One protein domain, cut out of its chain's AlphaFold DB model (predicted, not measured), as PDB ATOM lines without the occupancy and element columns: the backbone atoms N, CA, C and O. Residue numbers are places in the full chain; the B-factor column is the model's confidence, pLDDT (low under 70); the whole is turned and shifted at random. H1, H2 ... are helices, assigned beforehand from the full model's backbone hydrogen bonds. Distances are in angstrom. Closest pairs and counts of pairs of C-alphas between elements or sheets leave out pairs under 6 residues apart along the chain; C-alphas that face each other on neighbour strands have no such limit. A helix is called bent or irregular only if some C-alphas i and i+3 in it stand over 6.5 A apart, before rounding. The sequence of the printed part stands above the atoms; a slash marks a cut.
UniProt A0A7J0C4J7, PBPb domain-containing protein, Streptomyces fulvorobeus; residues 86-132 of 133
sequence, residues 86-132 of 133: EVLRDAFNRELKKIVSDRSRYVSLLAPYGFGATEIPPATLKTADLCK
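What this domain is: This is residues 86 to 132 of the 133 residues of the protein "PBPb domain-containing protein" of Streptomyces fulvorobeus (UniProt A0A7J0C4J7). Two helices, H1 and H2, make an L at a tight link, and from the far end of H2 a long stretch with no named element folds back on the same side as H1 to a short last helix, H3. The whole is an open bracket with an empty middle: H3 stands free of H1 and H2, and so do residues 86 to 95 of H1. The printed part has 47 residues with three named helices in the order H1, H2, H3 and no named strand; the class is all helix. It is loose, with a radius of gyration of the C-alphas of 12.2 A, and the C-alphas span 31 by 23 by 17 A along their three main axes.

How they stand to each other: Begin at the first printed residue with H1, residues 86 to 100, and go on through the tight link of 2 residues to H2, residues 103 to 113. H1 and H2 only just touch, with 3 pairs of C-alphas within 8 A, and they touch only at the corner by their link. Look there for their closest C-alphas, those of Val 100 and Tyr 106, 5.5 A apart; H1 touches H2 with residues 99 to 100 alone. Their lines stand about perpendicular, at 83 degrees, and their centres are 18.0 A apart. Past a long link of 13 residues comes H3, residues 127 to 130, which touches no helix: H1 and H3 are apart, and H2 and H3 are apart. In the backbone, 9 of 11 O i to N i+4 pairs of H1 and 5 of 7 of H2 are within hydrogen-bond range, while H3 is too short for such a pair and has its 1 O i to N i+3 pair within range.

Where its parts are: Find C-alpha 86 at (133.962, 145.288, 141.489); from there H1 runs 20.0 A to C-alpha 100 at (123.736, 161.325, 135.207). H2 runs 16.0 A from C-alpha 103 to C-alpha 113 at (109.070, 155.737, 130.658), and it is irregular, with C-alphas 109 and 112 standing 7.1 A apart. H3 is 5.1 A long and ends with C-alpha 130 at (121.942, 154.736, 151.656).

The domain as a whole: The two C-alphas farthest apart, those of Pro 112 and Lys 132, are 32.9 A apart, while the first and last printed C-alphas, 86 and 132, are 18.8 A apart. Residues 114 to 126 hold no named element, and their C-alphas lie 8 to 16 A from the mean of the C-alphas. Residues 124 to 132, of which 127 to 130 belong to H3, stand free. The printed part has no cut. The mean pLDDT of the printed part of this predicted model is 89.3, and no printed residue is under 70.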
ATOM      1  N   GLU A  86     133.739 143.856 141.259       97.12
ATOM      2  CA  GLU A  86     133.962 145.288 141.489       97.12
ATOM      3  C   GLU A  86     134.496 145.989 140.234       97.12
ATOM      4  O   GLU A  86     134.091 147.111 139.944       97.12
ATOM      5  N   VAL A  87     135.313 145.304 139.428       98.06
ATOM      6  CA  VAL A  87     135.822 145.840 138.154       98.06
ATOM      7  C   VAL A  87     134.678 146.184 137.193       98.06
ATOM      8  O   VAL A  87     134.693 147.252 136.575       98.06
ATOM      9  N   LEU A  88     133.665 145.314 137.091       98.00
ATOM     10  CA  LEU A  88     132.492 145.548 136.247       98.00
ATOM     11  C   LEU A  88     131.620 146.670 136.817       98.00
ATOM     12  O   LEU A  88     131.232 147.574 136.075       98.00
ATOM     13  N   ARG A  89     131.361 146.651 138.131       97.56
ATOM     14  CA  ARG A  89     130.632 147.724 138.826       97.56
ATOM     15  C   ARG A  89     131.287 149.085 138.583       97.56
ATOM     16  O   ARG A  89     130.604 150.062 138.285       97.56
ATOM     17  N   ASP A  90     132.609 149.160 138.689       97.50
ATOM     18  CA  ASP A  90     133.349 150.411 138.539       97.50
ATOM     19  C   ASP A  90     133.375 150.880 137.084       97.50
ATOM     20  O   ASP A  90     133.248 152.079 136.826       97.50
ATOM     21  N   ALA A  91     133.479 149.957 136.122       98.12
ATOM     22  CA  ALA A  91     133.317 150.276 134.705       98.12
ATOM     23  C   ALA A  91     131.914 150.817 134.397       98.12
ATOM     24  O   ALA A  91     131.793 151.866 133.761       98.12
ATOM     25  N   PHE A  92     130.870 150.167 134.916       97.44
ATOM     26  CA  PHE A  92     129.491 150.635 134.795       97.44
ATOM     27  C   PHE A  92     129.317 152.033 135.399       97.44
ATOM     28  O   PHE A  92     128.777 152.925 134.748       97.44
ATOM     29  N   ASN A  93     129.843 152.269 136.605       95.25
ATOM     30  CA  ASN A  93     129.765 153.568 137.273       95.25
ATOM     31  C   ASN A  93     130.481 154.686 136.499       95.25
ATOM     32  O   ASN A  93     129.996 155.821 136.489       95.25
ATOM     33  N   ARG A  94     131.608 154.394 135.832       96.75
ATOM     34  CA  ARG A  94     132.303 155.378 134.980       96.75
ATOM     35  C   ARG A  94     131.427 155.846 133.821       96.75
ATOM     36  O   ARG A  94     131.368 157.048 133.569       96.75
ATOM     37  N   GLU A  95     130.738 154.928 133.148       95.75
ATOM     38  CA  GLU A  95     129.839 155.275 132.041       95.75
ATOM     39  C   GLU A  95     128.542 155.920 132.537       95.75
ATOM     40  O   GLU A  95     128.130 156.956 132.010       95.75
ATOM     41  N   LEU A  96     127.953 155.394 133.616       92.62
ATOM     42  CA  LEU A  96     126.757 155.965 134.235       92.62
ATOM     43  C   LEU A  96     126.975 157.431 134.618       92.62
ATOM     44  O   LEU A  96     126.113 158.268 134.348       92.62
ATOM     45  N   LYS A  97     128.143 157.768 135.186       92.12
ATOM     46  CA  LYS A  97     128.487 159.143 135.573       92.12
ATOM     47  C   LYS A  97     128.364 160.123 134.403       92.12
ATOM     48  O   LYS A  97     127.836 161.211 134.596       92.12
ATOM     49  N   LYS A  98     128.777 159.735 133.191       91.94
ATOM     50  CA  LYS A  98     128.680 160.590 131.991       91.94
ATOM     51  C   LYS A  98     127.231 160.930 131.633       91.94
ATOM     52  O   LYS A  98     126.979 161.991 131.073       91.94
ATOM     53  N   ILE A  99     126.293 160.039 131.954       89.62
ATOM     54  CA  ILE A  99     124.862 160.225 131.701       89.62
ATOM     55  C   ILE A  99     124.246 161.077 132.810       89.62
ATOM     56  O   ILE A  99     123.630 162.099 132.527       89.62
ATOM     57  N   VAL A 100     124.434 160.688 134.075       88.00
ATOM     58  CA  VAL A 100     123.736 161.325 135.207       88.00
ATOM     59  C   VAL A 100     124.302 162.696 135.589       88.00
ATOM     60  O   VAL A 100     123.635 163.445 136.302       88.00
ATOM     61  N   SER A 101     125.511 163.049 135.135       88.75
ATOM     62  CA  SER A 101     126.085 164.390 135.334       88.75
ATOM     63  C   SER A 101     125.395 165.478 134.505       88.75
ATOM     64  O   SER A 101     125.447 166.640 134.899       88.75
ATOM     65  N   ASP A 102     124.712 165.124 133.414       89.56
ATOM     66  CA  ASP A 102     123.813 166.032 132.695       89.56
ATOM     67  C   ASP A 102     122.369 165.700 133.072       89.56
ATOM     68  O   ASP A 102     121.744 164.785 132.531       89.56
ATOM     69  N   ARG A 103     121.824 166.454 134.029       84.81
ATOM     70  CA  ARG A 103     120.477 166.200 134.557       84.81
ATOM     71  C   ARG A 103     119.396 166.350 133.487       84.81
ATOM     72  O   ARG A 103     118.407 165.624 133.541       84.81
ATOM     73  N   SER A 104     119.578 167.253 132.524       86.69
ATOM     74  CA  SER A 104     118.599 167.485 131.458       86.69
ATOM     75  C   SER A 104     118.536 166.294 130.504       86.69
ATOM     76  O   SER A 104     117.454 165.764 130.242       86.69
ATOM     77  N   ARG A 105     119.707 165.800 130.084       88.31
ATOM     78  CA  ARG A 105     119.842 164.585 129.282       88.31
ATOM     79  C   ARG A 105     119.351 163.356 130.036       88.31
ATOM     80  O   ARG A 105     118.696 162.500 129.455       88.31
ATOM     81  N   TYR A 106     119.665 163.246 131.322       88.12
ATOM     82  CA  TYR A 106     119.224 162.102 132.111       88.12
ATOM     83  C   TYR A 106     117.696 162.051 132.232       88.12
ATOM     84  O   TYR A 106     117.097 161.007 131.988       88.12
ATOM     85  N   VAL A 107     117.052 163.187 132.523       87.69
ATOM     86  CA  VAL A 107     115.584 163.284 132.554       87.69
ATOM     87  C   VAL A 107     114.983 162.974 131.185       87.69
ATOM     88  O   VAL A 107     114.027 162.205 131.115       87.69
ATOM     89  N   SER A 108     115.536 163.511 130.092       89.31
ATOM     90  CA  SER A 108     114.978 163.282 128.752       89.31
ATOM     91  C   SER A 108     115.042 161.815 128.319       89.31
ATOM     92  O   SER A 108     114.115 161.338 127.669       89.31
ATOM     93  N   LEU A 109     116.076 161.074 128.735       90.31
ATOM     94  CA  LEU A 109     116.182 159.630 128.497       90.31
ATOM     95  C   LEU A 109     115.097 158.827 129.224       90.31
ATOM     96  O   LEU A 109     114.647 157.802 128.713       90.31
ATOM     97  N   LEU A 110     114.687 159.273 130.413       88.94
ATOM     98  CA  LEU A 110     113.730 158.550 131.248       88.94
ATOM     99  C   LEU A 110     112.277 159.007 131.046       88.94
ATOM    100  O   LEU A 110     111.351 158.254 131.355       88.94
ATOM    101  N   ALA A 111     112.064 160.203 130.495       89.06
ATOM    102  CA  ALA A 111     110.742 160.789 130.280       89.06
ATOM    103  C   ALA A 111     109.761 159.888 129.499       89.06
ATOM    104  O   ALA A 111     108.607 159.789 129.928       89.06
ATOM    105  N   PRO A 112     110.165 159.160 128.433       89.19
ATOM    106  CA  PRO A 112     109.265 158.238 127.732       89.19
ATOM    107  C   PRO A 112     108.724 157.110 128.621       89.19
ATOM    108  O   PRO A 112     107.637 156.594 128.375       89.19
ATOM    109  N   TYR A 113     109.456 156.756 129.680       86.56
ATOM    110  CA  TYR A 113     109.070 155.737 130.658       86.56
ATOM    111  C   TYR A 113     108.292 156.321 131.846       86.56
ATOM    112  O   TYR A 113     107.988 155.609 132.798       86.56
ATOM    113  N   GLY A 114     107.953 157.612 131.798       82.31
ATOM    114  CA  GLY A 114     107.125 158.288 132.792       82.31
ATOM    115  C   GLY A 114     107.883 158.886 133.976       82.31
ATOM    116  O   GLY A 114     107.227 159.411 134.878       82.31
ATOM    117  N   PHE A 115     109.221 158.838 133.983       84.62
ATOM    118  CA  PHE A 115     110.043 159.534 134.979       84.62
ATOM    119  C   PHE A 115     109.992 161.046 134.747       84.62
ATOM    120  O   PHE A 115     110.225 161.520 133.633       84.62
ATOM    121  N   GLY A 116     109.728 161.803 135.809       79.94
ATOM    122  CA  GLY A 116     109.849 163.255 135.829       79.94
ATOM    123  C   GLY A 116     110.986 163.710 136.739       79.94
ATOM    124  O   GLY A 116     111.762 162.913 137.264       79.94
ATOM    125  N   ALA A 117     111.072 165.022 136.960       78.81
ATOM    126  CA  ALA A 117     112.066 165.609 137.860       78.81
ATOM    127  C   ALA A 117     111.945 165.093 139.309       78.81
ATOM    128  O   ALA A 117     112.954 165.012 140.009       78.81
ATOM    129  N   THR A 118     110.729 164.729 139.727       80.50
ATOM    130  CA  THR A 118     110.377 164.194 141.051       80.50
ATOM    131  C   THR A 118     110.989 162.829 141.341       80.50
ATOM    132  O   THR A 118     111.281 162.526 142.494       80.50
ATOM    133  N   GLU A 119     111.231 162.014 140.314       84.12
ATOM    134  CA  GLU A 119     111.811 160.676 140.465       84.12
ATOM    135  C   GLU A 119     113.341 160.662 140.359       84.12
ATOM    136  O   GLU A 119     113.964 159.611 140.519       84.12
ATOM    137  N   ILE A 120     113.971 161.817 140.120       84.69
ATOM    138  CA  ILE A 120     115.428 161.917 140.059       84.69
ATOM    139  C   ILE A 120     115.982 162.321 141.432       84.69
ATOM    140  O   ILE A 120     115.772 163.465 141.857       84.69
ATOM    141  N   PRO A 121     116.774 161.459 142.100       84.12
ATOM    142  CA  PRO A 121     117.314 161.764 143.418       84.12
ATOM    143  C   PRO A 121     118.238 163.000 143.405       84.12
ATOM    144  O   PRO A 121     118.735 163.425 142.345       84.12
ATOM    145  N   PRO A 122     118.496 163.595 144.584       86.88
ATOM    146  CA  PRO A 122     119.502 164.639 144.729       86.88
ATOM    147  C   PRO A 122     120.872 164.141 144.258       86.88
ATOM    148  O   PRO A 122     121.282 163.035 144.598       86.88
ATOM    149  N   ALA A 123     121.622 164.973 143.530       84.19
ATOM    150  CA  ALA A 123     122.967 164.616 143.054       84.19
ATOM    151  C   ALA A 123     123.976 164.374 144.199       84.19
ATOM    152  O   ALA A 123     125.035 163.768 144.004       84.19
ATOM    153  N   THR A 124     123.651 164.861 145.397       87.81
ATOM    154  CA  THR A 124     124.427 164.675 146.623       87.81
ATOM    155  C   THR A 124     124.208 163.313 147.272       87.81
ATOM    156  O   THR A 124     125.061 162.896 148.047       87.81
ATOM    157  N   LEU A 125     123.123 162.601 146.946       89.38
ATOM    158  CA  LEU A 125     122.813 161.300 147.534       89.38
ATOM    159  C   LEU A 125     123.797 160.236 147.025       89.38
ATOM    160  O   LEU A 125     123.930 160.034 145.815       89.38
ATOM    161  N   LYS A 126     124.499 159.553 147.936       90.06
ATOM    162  CA  LYS A 126     125.464 158.495 147.597       90.06
ATOM    163  C   LYS A 126     124.954 157.127 148.029       90.06
ATOM    164  O   LYS A 126     124.341 156.989 149.082       90.06
ATOM    165  N   THR A 127     125.332 156.089 147.284       90.44
ATOM    166  CA  THR A 127     125.122 154.687 147.686       90.44
ATOM    167  C   THR A 127     125.693 154.407 149.076       90.44
ATOM    168  O   THR A 127     125.037 153.767 149.884       90.44
ATOM    169  N   ALA A 128     126.873 154.951 149.393       90.38
ATOM    170  CA  ALA A 128     127.481 154.804 150.714       90.38
ATOM    171  C   ALA A 128     126.641 155.418 151.846       90.38
ATOM    172  O   ALA A 128     126.768 154.976 152.976       90.38
ATOM    173  N   ASP A 129     125.801 156.421 151.572       89.62
ATOM    174  CA  ASP A 129     124.912 157.000 152.586       89.62
ATOM    175  C   ASP A 129     123.634 156.175 152.757       89.62
ATOM    176  O   ASP A 129     123.145 156.032 153.871       89.62
ATOM    177  N   LEU A 130     123.131 155.595 151.665       88.25
ATOM    178  CA  LEU A 130     121.942 154.736 151.656       88.25
ATOM    179  C   LEU A 130     122.194 153.348 152.252       88.25
ATOM    180  O   LEU A 130     121.273 152.727 152.770       88.25
ATOM    181  N   CYS A 131     123.428 152.855 152.165       85.69
ATOM    182  CA  CYS A 131     123.823 151.537 152.663       85.69
ATOM    183  C   CYS A 131     124.538 151.598 154.022       85.69
ATOM    184  O   CYS A 131     125.154 150.614 154.420       85.69
ATOM    185  N   LYS A 132     124.493 152.740 154.723       80.06
ATOM    186  CA  LYS A 132     124.907 152.826 156.129       80.06
ATOM    187  C   LYS A 132     123.816 152.186 156.988       80.06
ATOM    188  O   LYS A 132     122.826 152.836 157.313       80.06
TER     189      LYS A 132